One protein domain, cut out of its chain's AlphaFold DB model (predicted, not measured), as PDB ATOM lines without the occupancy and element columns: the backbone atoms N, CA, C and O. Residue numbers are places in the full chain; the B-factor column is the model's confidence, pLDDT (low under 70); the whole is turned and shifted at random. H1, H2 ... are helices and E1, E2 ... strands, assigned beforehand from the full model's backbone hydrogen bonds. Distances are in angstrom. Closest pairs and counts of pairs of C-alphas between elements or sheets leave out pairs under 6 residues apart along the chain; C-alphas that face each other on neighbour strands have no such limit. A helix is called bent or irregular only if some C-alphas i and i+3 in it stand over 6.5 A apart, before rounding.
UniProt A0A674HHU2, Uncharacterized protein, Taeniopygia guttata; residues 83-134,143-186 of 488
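AT A GLANCE: This is residues 83 to 134 and 143 to 186 of the 488 residues of an uncharacterized protein of Taeniopygia guttata (UniProt A0A674HHU2). A long, kinked helix, H1, is followed after a single residue by the short helix H2, and the two run the same way along the longest axis of a loosely built, elongated domain. To one side of this helical line lie a small ribbon of two strands, E1 and E2, and the short, irregular helix H3, joined up by long loops, while the stretches on either side of the cut lead away past the far end of H2. The printed part has 96 residues with three named helices and two named strands, in the order E1, H1, H2, H3, E2; the sheet, E1 - E2, is antiparallel. The class is mostly helix, with under half of the residues in named elements. The whole is loose, with a radius of gyration of the C-alphas of 15.7 A and spans of 53 by 31 by 22 A.

HOW THE PARTS SIT: The sheet pairs E1, residues 83 to 85, with E2, residues 179 to 182, antiparallel at 154 degrees between their directions. N 83 and O 181 are 2.8 A apart and N 179 and O 85 are 2.9 A apart, both within hydrogen-bond range. The closest C-alphas of E1 and H1, residues 100 to 117, are those of Arg 85 and Leu 110, 6.9 A apart. H1 and H3, residues 154 to 161, are close but not clearly touching, with C-alphas 117 and 154 closest at 5.5 A; they run opposite ways at a shallow tilt of 15 degrees. H1 and H2, residues 119 to 125, are also close but not clearly touching, with C-alphas 116 and 122 closest at 7.4 A. They run the same way at a steep tilt of 37 degrees, only just past shallow. H1 and E2 are apart. In H2 every O i to N i+4 pair is within hydrogen-bond range; in H1 10 of 14 are, and in H3 0 of 4, beside 4 of 5 O i to N i+3 pairs.

IN THESE COORDINATES: E1 begins at C-alpha 83, (125.839, 38.087, -47.942). H1 is 25.1 A long from C-alpha 100, (148.338, 27.498, -48.317), with a kink of 30 degrees near residue 107; it is irregular, with C-alphas 113 and 116 7.2 A apart. H2 measures 10.1 A. H3 measures 5.8 A and is irregular, with C-alphas 156 and 159 9.0 A apart. E2, 10.2 A long, ends at C-alpha 182, (120.104, 35.406, -48.165).

THE WHOLE: The two C-alphas farthest apart are those of Thr 98 and Pro 143, at 54.7 A. Residues 135 to 142 are not printed, and C-alphas 134 and 143 are 18.5 A apart across the cut. The links E1 to H1 and H3 to E2 are long. The mean pLDDT of the printed part is 86.5; residues 143, 144 and 186 are under 70.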
ATOM      1  N   MET A  83     124.510  38.173 -48.534       86.00
ATOM      2  CA  MET A  83     125.839  38.087 -47.942       86.00
ATOM      3  C   MET A  83     126.642  36.992 -48.633       86.00
ATOM      4  O   MET A  83     126.099  35.938 -48.963       86.00
ATOM      5  N   ILE A  84     127.944  37.210 -48.785       90.00
ATOM      6  CA  ILE A  84     128.873  36.196 -49.284       90.00
ATOM      7  C   ILE A  84     129.696  35.594 -48.143       90.00
ATOM      8  O   ILE A  84     129.932  36.239 -47.116       90.00
ATOM      9  N   ARG A  85     130.123  34.342 -48.310       88.19
ATOM     10  CA  ARG A  85     131.096  33.667 -47.446       88.19
ATOM     11  C   ARG A  85     132.221  33.073 -48.303       88.19
ATOM     12  O   ARG A  85     131.901  32.440 -49.309       88.19
ATOM     13  N   PRO A  86     133.501  33.221 -47.909       85.12
ATOM     14  CA  PRO A  86     134.005  33.854 -46.678       85.12
ATOM     15  C   PRO A  86     133.749  35.370 -46.636       85.12
ATOM     16  O   PRO A  86     133.603  36.008 -47.674       85.12
ATOM     17  N   CYS A  87     133.651  35.937 -45.432       77.62
ATOM     18  CA  CYS A  87     133.572  37.390 -45.299       77.62
ATOM     19  C   CYS A  87     134.941  37.981 -45.606       77.62
ATOM     20  O   CYS A  87     135.919  37.632 -44.948       77.62
ATOM     21  N   ALA A  88     134.981  38.860 -46.597       75.19
ATOM     22  CA  ALA A  88     136.156  39.629 -46.943       75.19
ATOM     23  C   ALA A  88     135.869  41.118 -46.766       75.19
ATOM     24  O   ALA A  88     134.762  41.590 -47.052       75.19
ATOM     25  N   GLU A  89     136.867  41.847 -46.279       72.88
ATOM     26  CA  GLU A  89     136.807  43.300 -46.187       72.88
ATOM     27  C   GLU A  89     136.679  43.874 -47.604       72.88
ATOM     28  O   GLU A  89     137.443  43.528 -48.499       72.88
ATOM     29  N   GLY A  90     135.650  44.689 -47.841       74.75
ATOM     30  CA  GLY A  90     135.411  45.268 -49.166       74.75
ATOM     31  C   GLY A  90     134.969  44.281 -50.257       74.75
ATOM     32  O   GLY A  90     134.999  44.661 -51.420       74.75
ATOM     33  N   LEU A  91     134.526  43.061 -49.903       79.88
ATOM     34  CA  LEU A  91     134.112  41.993 -50.840       79.88
ATOM     35  C   LEU A  91     135.243  41.440 -51.734       79.88
ATOM     36  O   LEU A  91     134.953  40.674 -52.652       79.88
ATOM     37  N   ASP A  92     136.506  41.771 -51.457       83.69
ATOM     38  CA  ASP A  92     137.648  41.313 -52.254       83.69
ATOM     39  C   ASP A  92     138.349  40.109 -51.604       83.69
ATOM     40  O   ASP A  92     138.859  40.185 -50.486       83.69
ATOM     41  N   VAL A  93     138.363  38.967 -52.296       85.44
ATOM     42  CA  VAL A  93     138.982  37.725 -51.807       85.44
ATOM     43  C   VAL A  93     140.315  37.526 -52.518       85.44
ATOM     44  O   VAL A  93     140.414  36.809 -53.514       85.44
ATOM     45  N   THR A  94     141.368  38.139 -51.981       87.38
ATOM     46  CA  THR A  94     142.730  38.003 -52.510       87.38
ATOM     47  C   THR A  94     143.488  36.892 -51.790       87.38
ATOM     48  O   THR A  94     143.675  36.947 -50.574       87.38
ATOM     49  N   PHE A  95     143.983  35.900 -52.526       89.50
ATOM     50  CA  PHE A  95     144.838  34.847 -51.976       89.50
ATOM     51  C   PHE A  95     145.840  34.356 -53.017       89.50
ATOM     52  O   PHE A  95     145.687  34.585 -54.216       89.50
ATOM     53  N   ASN A  96     146.871  33.651 -52.554       92.06
ATOM     54  CA  ASN A  96     147.861  33.039 -53.426       92.06
ATOM     55  C   ASN A  96     147.724  31.513 -53.377       92.06
ATOM     56  O   ASN A  96     147.908  30.900 -52.327       92.06
ATOM     57  N   VAL A  97     147.454  30.895 -54.529       91.06
ATOM     58  CA  VAL A  97     147.259  29.440 -54.668       91.06
ATOM     59  C   VAL A  97     148.471  28.654 -54.156       91.06
ATOM     60  O   VAL A  97     148.320  27.631 -53.494       91.06
ATOM     61  N   THR A  98     149.680  29.168 -54.402       91.12
ATOM     62  CA  THR A  98     150.936  28.519 -53.991       91.12
ATOM     63  C   THR A  98     151.171  28.545 -52.480       91.12
ATOM     64  O   THR A  98     151.897  27.700 -51.960       91.12
ATOM     65  N   GLN A  99     150.560  29.494 -51.761       91.12
ATOM     66  CA  GLN A  99     150.765  29.697 -50.328       91.12
ATOM     67  C   GLN A  99     149.507  29.301 -49.554       91.12
ATOM     68  O   GLN A  99     148.596  30.112 -49.373       91.12
ATOM     69  N   SER A 100     149.486  28.067 -49.042       89.25
ATOM     70  CA  SER A 100     148.338  27.498 -48.317       89.25
ATOM     71  C   SER A 100     147.855  28.352 -47.144       89.25
ATOM     72  O   SER A 100     146.656  28.514 -46.950       89.25
ATOM     73  N   HIS A 101     148.783  28.977 -46.417       89.75
ATOM     74  CA  HIS A 101     148.476  29.838 -45.275       89.75
ATOM     75  C   HIS A 101     147.571  31.034 -45.633       89.75
ATOM     76  O   HIS A 101     146.796  31.486 -44.794       89.75
ATOM     77  N   THR A 102     147.639  31.553 -46.867       90.69
ATOM     78  CA  THR A 102     146.863  32.746 -47.264       90.69
ATOM     79  C   THR A 102     145.363  32.475 -47.335       90.69
ATOM     80  O   THR A 102     144.564  33.318 -46.938       90.69
ATOM     81  N   TRP A 103     144.970  31.281 -47.782       90.50
ATOM     82  CA  TRP A 103     143.567  30.899 -47.932       90.50
ATOM     83  C   TRP A 103     143.055  29.982 -46.821       90.50
ATOM     84  O   TRP A 103     141.848  29.762 -46.711       90.50
ATOM     85  N   GLU A 104     143.934  29.481 -45.954       90.94
ATOM     86  CA  GLU A 104     143.550  28.611 -44.843       90.94
ATOM     87  C   GLU A 104     142.505  29.268 -43.930       90.94
ATOM     88  O   GLU A 104     141.564  28.606 -43.491       90.94
ATOM     89  N   GLN A 105     142.605  30.585 -43.702       90.19
ATOM     90  CA  GLN A 105     141.606  31.328 -42.928       90.19
ATOM     91  C   GLN A 105     140.208  31.253 -43.560       90.19
ATOM     92  O   GLN A 105     139.213  31.079 -42.857       90.19
ATOM     93  N   HIS A 106     140.130  31.326 -44.892       90.00
ATOM     94  CA  HIS A 106     138.876  31.291 -45.634       90.00
ATOM     95  C   HIS A 106     138.264  29.892 -45.587       90.00
ATOM     96  O   HIS A 106     137.069  29.742 -45.338       90.00
ATOM     97  N   VAL A 107     139.098  28.861 -45.733       91.88
ATOM     98  CA  VAL A 107     138.685  27.458 -45.628       91.88
ATOM     99  C   VAL A 107     138.209  27.116 -44.217       91.88
ATOM    100  O   VAL A 107     137.160  26.486 -44.067       91.88
ATOM    101  N   ARG A 108     138.916  27.570 -43.172       91.81
ATOM    102  CA  ARG A 108     138.479  27.397 -41.777       91.81
ATOM    103  C   ARG A 108     137.139  28.090 -41.521       91.81
ATOM    104  O   ARG A 108     136.243  27.464 -40.960       91.81
ATOM    105  N   ALA A 109     136.968  29.325 -41.996       91.19
ATOM    106  CA  ALA A 109     135.706  30.056 -41.872       91.19
ATOM    107  C   ALA A 109     134.540  29.344 -42.586       91.19
ATOM    108  O   ALA A 109     133.434  29.280 -42.048       91.19
ATOM    109  N   LEU A 110     134.777  28.768 -43.771       91.88
ATOM    110  CA  LEU A 110     133.772  27.986 -44.502       91.88
ATOM    111  C   LEU A 110     133.419  26.674 -43.789       91.88
ATOM    112  O   LEU A 110     132.238  26.343 -43.688       91.88
ATOM    113  N   HIS A 111     134.404  25.949 -43.246       91.75
ATOM    114  CA  HIS A 111     134.146  24.736 -42.456       91.75
ATOM    115  C   HIS A 111     133.328  25.030 -41.203       91.75
ATOM    116  O   HIS A 111     132.325  24.358 -40.976       91.75
ATOM    117  N   GLN A 112     133.706  26.055 -40.434       92.81
ATOM    118  CA  GLN A 112     132.968  26.466 -39.237       92.81
ATOM    119  C   GLN A 112     131.537  26.903 -39.581       92.81
ATOM    120  O   GLN A 112     130.588  26.568 -38.875       92.81
ATOM    121  N   PHE A 113     131.352  27.602 -40.704       92.12
ATOM    122  CA  PHE A 113     130.028  27.998 -41.178       92.12
ATOM    123  C   PHE A 113     129.152  26.802 -41.592       92.12
ATOM    124  O   PHE A 113     127.943  26.812 -41.348       92.12
ATOM    125  N   LEU A 114     129.737  25.777 -42.222       92.31
ATOM    126  CA  LEU A 114     129.017  24.606 -42.733       92.31
ATOM    127  C   LEU A 114     128.840  23.475 -41.710       92.31
ATOM    128  O   LEU A 114     128.065  22.555 -41.969       92.31
ATOM    129  N   GLU A 115     129.497  23.531 -40.551       91.56
ATOM    130  CA  GLU A 115     129.399  22.507 -39.504       91.56
ATOM    131  C   GLU A 115     127.944  22.203 -39.075       91.56
ATOM    132  O   GLU A 115     127.567  21.024 -39.050       91.56
ATOM    133  N   PRO A 116     127.058  23.200 -38.854       91.50
ATOM    134  CA  PRO A 116     125.652  22.938 -38.532       91.50
ATOM    135  C   PRO A 116     124.850  22.331 -39.691       91.50
ATOM    136  O   PRO A 116     123.763  21.795 -39.463       91.50
ATOM    137  N   TYR A 117     125.348  22.425 -40.927       91.69
ATOM    138  CA  TYR A 117     124.696  21.927 -42.143       91.69
ATOM    139  C   TYR A 117     125.104  20.496 -42.507       91.69
ATOM    140  O   TYR A 117     124.644  19.973 -43.517       91.69
ATOM    141  N   ASN A 118     125.927  19.836 -41.692       92.38
ATOM    142  CA  ASN A 118     126.265  18.432 -41.903       92.38
ATOM    143  C   ASN A 118     125.004  17.556 -41.984       92.38
ATOM    144  O   ASN A 118     124.103  17.659 -41.147       92.38
ATOM    145  N   ASP A 119     124.975  16.655 -42.968       91.19
ATOM    146  CA  ASP A 119     123.787  15.870 -43.329       91.19
ATOM    147  C   ASP A 119     123.227  15.065 -42.142       91.19
ATOM    148  O   ASP A 119     122.012  14.982 -41.965       91.19
ATOM    149  N   SER A 120     124.094  14.546 -41.265       90.94
ATOM    150  CA  SER A 120     123.699  13.824 -40.046       90.94
ATOM    151  C   SER A 120     122.991  14.716 -39.019       90.94
ATOM    152  O   SER A 120     121.967  14.328 -38.455       90.94
ATOM    153  N   VAL A 121     123.501  15.929 -38.794       90.69
ATOM    154  CA  VAL A 121     122.923  16.907 -37.860       90.69
ATOM    155  C   VAL A 121     121.590  17.426 -38.398       90.69
ATOM    156  O   VAL A 121     120.612  17.536 -37.656       90.69
ATOM    157  N   GLN A 122     121.538  17.698 -39.702       91.75
ATOM    158  CA  GLN A 122     120.344  18.168 -40.397       91.75
ATOM    159  C   GLN A 122     119.240  17.108 -40.407       91.75
ATOM    160  O   GLN A 122     118.088  17.438 -40.136       91.75
ATOM    161  N   ALA A 123     119.580  15.836 -40.631       89.75
ATOM    162  CA  ALA A 123     118.624  14.734 -40.563       89.75
ATOM    163  C   ALA A 123     118.043  14.527 -39.152       89.75
ATOM    164  O   ALA A 123     116.882  14.147 -39.026       89.75
ATOM    165  N   ALA A 124     118.824  14.792 -38.099       88.94
ATOM    166  CA  ALA A 124     118.372  14.637 -36.716       88.94
ATOM    167  C   ALA A 124     117.487  15.797 -36.222       88.94
ATOM    168  O   ALA A 124     116.597  15.580 -35.401       88.94
ATOM    169  N   ARG A 125     117.743  17.032 -36.678       86.75
ATOM    170  CA  ARG A 125     117.073  18.243 -36.163       86.75
ATOM    171  C   ARG A 125     115.927  18.756 -37.037       86.75
ATOM    172  O   ARG A 125     115.008  19.372 -36.503       86.75
ATOM    173  N   ASN A 126     115.981  18.524 -38.348       89.50
ATOM    174  CA  ASN A 126     115.126  19.200 -39.326       89.50
ATOM    175  C   ASN A 126     114.257  18.218 -40.126       89.50
ATOM    176  O   ASN A 126     114.556  17.032 -40.244       89.50
ATOM    177  N   ALA A 127     113.161  18.723 -40.691       87.94
ATOM    178  CA  ALA A 127     112.219  17.937 -41.481       87.94
ATOM    179  C   ALA A 127     112.568  17.959 -42.979       87.94
ATOM    180  O   ALA A 127     113.162  18.910 -43.491       87.94
ATOM    181  N   ALA A 128     112.180  16.909 -43.704       88.31
ATOM    182  CA  ALA A 128     112.272  16.885 -45.161       88.31
ATOM    183  C   ALA A 128     111.137  17.724 -45.765       88.31
ATOM    184  O   ALA A 128     109.970  17.399 -45.563       88.31
ATOM    185  N   CYS A 129     111.482  18.777 -46.509       86.81
ATOM    186  CA  CYS A 129     110.509  19.631 -47.191       86.81
ATOM    187  C   CYS A 129     110.552  19.412 -48.712       86.81
ATOM    188  O   CYS A 129     111.647  19.267 -49.266       86.81
ATOM    189  N   PRO A 130     109.395  19.418 -49.400       83.94
ATOM    190  CA  PRO A 130     109.347  19.399 -50.858       83.94
ATOM    191  C   PRO A 130     109.895  20.711 -51.439       83.94
ATOM    192  O   PRO A 130     109.629  21.795 -50.922       83.94
ATOM    193  N   ALA A 131     110.661  20.617 -52.527       82.00
ATOM    194  CA  ALA A 131     111.210  21.790 -53.201       82.00
ATOM    195  C   ALA A 131     110.097  22.633 -53.853       82.00
ATOM    196  O   ALA A 131     109.132  22.092 -54.391       82.00
ATOM    197  N   GLY A 132     110.245  23.960 -53.810       78.94
ATOM    198  CA  GLY A 132     109.331  24.902 -54.467       78.94
ATOM    199  C   GLY A 132     107.967  25.081 -53.792       78.94
ATOM    200  O   GLY A 132     107.093  25.722 -54.368       78.94
ATOM    201  N   ARG A 133     107.760  24.528 -52.590       79.62
ATOM    202  CA  ARG A 133     106.539  24.731 -51.798       79.62
ATOM    203  C   ARG A 133     106.874  25.300 -50.427       79.62
ATOM    204  O   ARG A 133     107.896  24.946 -49.839       79.62
ATOM    205  N   TYR A 134     105.997  26.160 -49.920       77.62
ATOM    206  CA  TYR A 134     106.113  26.675 -48.563       77.62
ATOM    207  C   TYR A 134     105.865  25.557 -47.546       77.62
ATOM    208  O   TYR A 134     104.977  24.722 -47.717       77.62
ATOM    209  N   PRO A 143     100.268  27.499 -29.945       62.84
ATOM    210  CA  PRO A 143     101.412  27.895 -30.746       62.84
ATOM    211  C   PRO A 143     102.447  26.768 -30.843       62.84
ATOM    212  O   PRO A 143     102.922  26.246 -29.829       62.84
ATOM    213  N   ASN A 144     102.793  26.374 -32.068       63.88
ATOM    214  CA  ASN A 144     103.705  25.271 -32.338       63.88
ATOM    215  C   ASN A 144     105.156  25.761 -32.250       63.88
ATOM    216  O   ASN A 144     105.824  25.995 -33.258       63.88
ATOM    217  N   TYR A 145     105.650  25.934 -31.022       70.62
ATOM    218  CA  TYR A 145     107.041  26.293 -30.759       70.62
ATOM    219  C   TYR A 145     107.808  25.116 -30.135       70.62
ATOM    220  O   TYR A 145     107.432  24.648 -29.059       70.62
ATOM    221  N   PRO A 146     108.919  24.653 -30.742       72.25
ATOM    222  CA  PRO A 146     109.578  25.175 -31.943       72.25
ATOM    223  C   PRO A 146     109.022  24.603 -33.261       72.25
ATOM    224  O   PRO A 146     108.905  23.387 -33.425       72.25
ATOM    225  N   LYS A 147     108.815  25.478 -34.254       81.25
ATOM    226  CA  LYS A 147     108.539  25.081 -35.645       81.25
ATOM    227  C   LYS A 147     109.732  24.295 -36.212       81.25
ATOM    228  O   LYS A 147     110.893  24.659 -35.999       81.25
ATOM    229  N   ARG A 148     109.469  23.212 -36.948       83.19
ATOM    230  CA  ARG A 148     110.503  22.382 -37.590       83.19
ATOM    231  C   ARG A 148     111.019  23.066 -38.850       83.19
ATOM    232  O   ARG A 148     110.251  23.379 -39.758       83.19
ATOM    233  N   ALA A 149     112.328  23.283 -38.929       88.25
ATOM    234  CA  ALA A 149     112.944  23.854 -40.121       88.25
ATOM    235  C   ALA A 149     113.065  22.812 -41.243       88.25
ATOM    236  O   ALA A 149     113.125  21.605 -40.996       88.25
ATOM    237  N   CYS A 150     113.130  23.295 -42.484       89.56
ATOM    238  CA  CYS A 150     113.449  22.464 -43.636       89.56
ATOM    239  C   CYS A 150     114.932  22.108 -43.639       89.56
ATOM    240  O   CYS A 150     115.788  22.981 -43.485       89.56
ATOM    241  N   ARG A 151     115.234  20.823 -43.823       90.69
ATOM    242  CA  ARG A 151     116.610  20.333 -43.880       90.69
ATOM    243  C   ARG A 151     117.321  20.851 -45.133       90.69
ATOM    244  O   ARG A 151     116.769  20.789 -46.234       90.69
ATOM    245  N   PHE A 152     118.559  21.308 -44.962       90.69
ATOM    246  CA  PHE A 152     119.471  21.634 -46.057       90.69
ATOM    247  C   PHE A 152     120.689  20.721 -45.957       90.69
ATOM    248  O   PHE A 152     121.470  20.833 -45.018       90.69
ATOM    249  N   GLU A 153     120.816  19.797 -46.903       89.19
ATOM    250  CA  GLU A 153     121.936  18.856 -46.965       89.19
ATOM    251  C   GLU A 153     123.167  19.572 -47.536       89.19
ATOM    252  O   GLU A 153     123.111  20.144 -48.628       89.19
ATOM    253  N   ARG A 154     124.289  19.525 -46.816       90.50
ATOM    254  CA  ARG A 154     125.573  20.104 -47.235       90.50
ATOM    255  C   ARG A 154     126.068  19.486 -48.539       90.50
ATOM    256  O   ARG A 154     126.691  20.179 -49.339       90.50
ATOM    257  N   SER A 155     125.741  18.220 -48.792       88.94
ATOM    258  CA  SER A 155     126.046  17.527 -50.050       88.94
ATOM    259  C   SER A 155     125.427  18.185 -51.294       88.94
ATOM    260  O   SER A 155     125.971  18.038 -52.388       88.94
ATOM    261  N   ARG A 156     124.364  18.997 -51.153       89.50
ATOM    262  CA  ARG A 156     123.756  19.745 -52.275       89.50
ATOM    263  C   ARG A 156     124.641  20.856 -52.831       89.50
ATOM    264  O   ARG A 156     124.415  21.288 -53.954       89.50
ATOM    265  N   LEU A 157     125.651  21.299 -52.079       89.44
ATOM    266  CA  LEU A 157     126.635  22.285 -52.545       89.44
ATOM    267  C   LEU A 157     127.645  21.694 -53.548       89.44
ATOM    268  O   LEU A 157     128.500  22.418 -54.058       89.44
ATOM    269  N   GLY A 158     127.574  20.385 -53.824       88.56
ATOM    270  CA  GLY A 158     128.421  19.709 -54.801       88.56
ATOM    271  C   GLY A 158     129.916  19.871 -54.480       88.56
ATOM    272  O   GLY A 158     130.321  19.592 -53.347       88.56
ATOM    273  N   PRO A 159     130.756  20.337 -55.426       86.81
ATOM    274  CA  PRO A 159     132.199  20.477 -55.202       86.81
ATOM    275  C   PRO A 159     132.537  21.489 -54.092       86.81
ATOM    276  O   PRO A 159     133.568  21.364 -53.433       86.81
ATOM    277  N   CYS A 160     131.637  22.438 -53.818       90.31
ATOM    278  CA  CYS A 160     131.796  23.452 -52.776       90.31
ATOM    279  C   CYS A 160     131.324  22.993 -51.390       90.31
ATOM    280  O   CYS A 160     131.332  23.774 -50.443       90.31
ATOM    281  N   ALA A 161     130.931  21.726 -51.234       88.81
ATOM    282  CA  ALA A 161     130.563  21.177 -49.935       88.81
ATOM    283  C   ALA A 161     131.773  20.998 -49.002       88.81
ATOM    284  O   ALA A 161     131.592  20.842 -47.798       88.81
ATOM    285  N   GLY A 162     133.008  20.978 -49.516       85.81
ATOM    286  CA  GLY A 162     134.200  20.691 -48.704       85.81
ATOM    287  C   GLY A 162     134.261  19.245 -48.191       85.81
ATOM    288  O   GLY A 162     134.984  18.967 -47.243       85.81
ATOM    289  N   LEU A 163     133.489  18.342 -48.809       85.38
ATOM    290  CA  LEU A 163     133.486  16.892 -48.557       85.38
ATOM    291  C   LEU A 163     134.443  16.130 -49.495       85.38
ATOM    292  O   LEU A 163     134.552  14.909 -49.417       85.38
ATOM    293  N   GLY A 164     135.097  16.842 -50.418       81.69
ATOM    294  CA  GLY A 164     136.089  16.274 -51.326       81.69
ATOM    295  C   GLY A 164     137.399  15.904 -50.618       81.69
ATOM    296  O   GLY A 164     137.615  16.294 -49.470       81.69
ATOM    297  N   PRO A 165     138.315  15.206 -51.312       74.81
ATOM    298  CA  PRO A 165     139.542  14.656 -50.726       74.81
ATOM    299  C   PRO A 165     140.476  15.707 -50.107       74.81
ATOM    300  O   PRO A 165     141.209  15.388 -49.176       74.81
ATOM    301  N   HIS A 166     140.445  16.949 -50.597       78.50
ATOM    302  CA  HIS A 166     141.286  18.039 -50.092       78.50
ATOM    303  C   HIS A 166     140.568  18.966 -49.101       78.50
ATOM    304  O   HIS A 166     141.235  19.662 -48.342       78.50
ATOM    305  N   GLY A 167     139.228  18.974 -49.073       85.25
ATOM    306  CA  GLY A 167     138.445  19.808 -48.149       85.25
ATOM    307  C   GLY A 167     138.747  21.314 -48.210       85.25
ATOM    308  O   GLY A 167     138.439  22.032 -47.261       85.25
ATOM    309  N   ASP A 168     139.351  21.791 -49.297       88.56
ATOM    310  CA  ASP A 168     139.920  23.130 -49.465       88.56
ATOM    311  C   ASP A 168     139.000  24.076 -50.247       88.56
ATOM    312  O   ASP A 168     139.418  25.168 -50.607       88.56
ATOM    313  N   TYR A 169     137.760  23.665 -50.538       90.31
ATOM    314  CA  TYR A 169     136.754  24.463 -51.256       90.31
ATOM    315  C   TYR A 169     137.263  25.064 -52.580       90.31
ATOM    316  O   TYR A 169     136.854  26.160 -52.963       90.31
ATOM    317  N   GLY A 170     138.181  24.366 -53.257       89.25
ATOM    318  CA  GLY A 170     138.751  24.784 -54.537       89.25
ATOM    319  C   GLY A 170     139.845  25.858 -54.452       89.25
ATOM    320  O   GLY A 170     140.419  26.205 -55.490       89.25
ATOM    321  N   TYR A 171     140.211  26.331 -53.253       89.81
ATOM    322  CA  TYR A 171     141.266  27.337 -53.068       89.81
ATOM    323  C   TYR A 171     142.650  26.835 -53.508       89.81
ATOM    324  O   TYR A 171     143.375  27.571 -54.178       89.81
ATOM    325  N   GLY A 172     142.998  25.572 -53.240       88.00
ATOM    326  CA  GLY A 172     144.261  24.975 -53.690       88.00
ATOM    327  C   GLY A 172     144.330  24.746 -55.204       88.00
ATOM    328  O   GLY A 172     145.418  24.636 -55.764       88.00
ATOM    329  N   SER A 173     143.181  24.730 -55.886       88.31
ATOM    330  CA  SER A 173     143.085  24.602 -57.349       88.31
ATOM    331  C   SER A 173     142.996  25.943 -58.092       88.31
ATOM    332  O   SER A 173     142.914  25.958 -59.318       88.31
ATOM    333  N   GLY A 174     142.978  27.070 -57.367       87.88
ATOM    334  CA  GLY A 174     142.771  28.403 -57.944       87.88
ATOM    335  C   GLY A 174     141.340  28.674 -58.423       87.88
ATOM    336  O   GLY A 174     141.108  29.646 -59.135       87.88
ATOM    337  N   ARG A 175     140.374  27.831 -58.035       89.62
ATOM    338  CA  ARG A 175     138.940  27.978 -58.329       89.62
ATOM    339  C   ARG A 175     138.161  28.027 -57.009       89.62
ATOM    340  O   ARG A 175     137.582  27.015 -56.615       89.62
ATOM    341  N   PRO A 176     138.201  29.156 -56.281       90.75
ATOM    342  CA  PRO A 176     137.636  29.250 -54.942       90.75
ATOM    343  C   PRO A 176     136.105  29.209 -54.983       90.75
ATOM    344  O   PRO A 176     135.470  29.830 -55.836       90.75
ATOM    345  N   CYS A 177     135.501  28.521 -54.021       90.44
ATOM    346  CA  CYS A 177     134.061  28.566 -53.808       90.44
ATOM    347  C   CYS A 177     133.669  29.761 -52.933       90.44
ATOM    348  O   CYS A 177     134.189  29.938 -51.826       90.44
ATOM    349  N   VAL A 178     132.679  30.526 -53.400       90.44
ATOM    350  CA  VAL A 178     132.017  31.588 -52.636       90.44
ATOM    351  C   VAL A 178     130.566  31.183 -52.415       90.44
ATOM    352  O   VAL A 178     129.838  30.890 -53.362       90.44
ATOM    353  N   LEU A 179     130.139  31.140 -51.155       91.19
ATOM    354  CA  LEU A 179     128.769  30.793 -50.795       91.19
ATOM    355  C   LEU A 179     127.936  32.062 -50.670       91.19
ATOM    356  O   LEU A 179     128.289  32.967 -49.916       91.19
ATOM    357  N   VAL A 180     126.802  32.104 -51.363       90.75
ATOM    358  CA  VAL A 180     125.836  33.200 -51.260       90.75
ATOM    359  C   VAL A 180     124.751  32.821 -50.256       90.75
ATOM    360  O   VAL A 180     124.185  31.730 -50.306       90.75
ATOM    361  N   LYS A 181     124.457  33.731 -49.331       88.19
ATOM    362  CA  LYS A 181     123.460  33.575 -48.274       88.19
ATOM    363  C   LYS A 181     122.474  34.738 -48.315       88.19
ATOM    364  O   LYS A 181     122.874  35.896 -48.284       88.19
ATOM    365  N   VAL A 182     121.185  34.419 -48.301       87.88
ATOM    366  CA  VAL A 182     120.104  35.406 -48.165       87.88
ATOM    367  C   VAL A 182     119.877  35.735 -46.688       87.88
ATOM    368  O   VAL A 182     119.916  34.847 -45.829       87.88
ATOM    369  N   ASN A 183     119.617  37.006 -46.379       85.94
ATOM    370  CA  ASN A 183     119.234  37.428 -45.036       85.94
ATOM    371  C   ASN A 183     117.837  36.915 -44.688       85.94
ATOM    372  O   ASN A 183     116.870  37.133 -45.417       85.94
ATOM    373  N   ARG A 184     117.734  36.227 -43.549       84.56
ATOM    374  CA  ARG A 184     116.462  35.698 -43.057       84.56
ATOM    375  C   ARG A 184     115.584  36.851 -42.576       84.56
ATOM    376  O   ARG A 184     116.004  37.617 -41.716       84.56
ATOM    377  N   VAL A 185     114.356  36.904 -43.079       77.56
ATOM    378  CA  VAL A 185     113.311  37.829 -42.630       77.56
ATOM    379  C   VAL A 185     112.078  37.002 -42.255       77.56
ATOM    380  O   VAL A 185     111.795  35.983 -42.887       77.56
ATOM    381  N   SER A 186     111.394  37.376 -41.173       68.19
ATOM    382  CA  SER A 186     110.183  36.699 -40.700       68.19
ATOM    383  C   SER A 186     108.956  37.284 -41.399       68.19
ATOM    384  O   SER A 186     108.354  38.224 -40.902       68.19
TER     385      SER A 186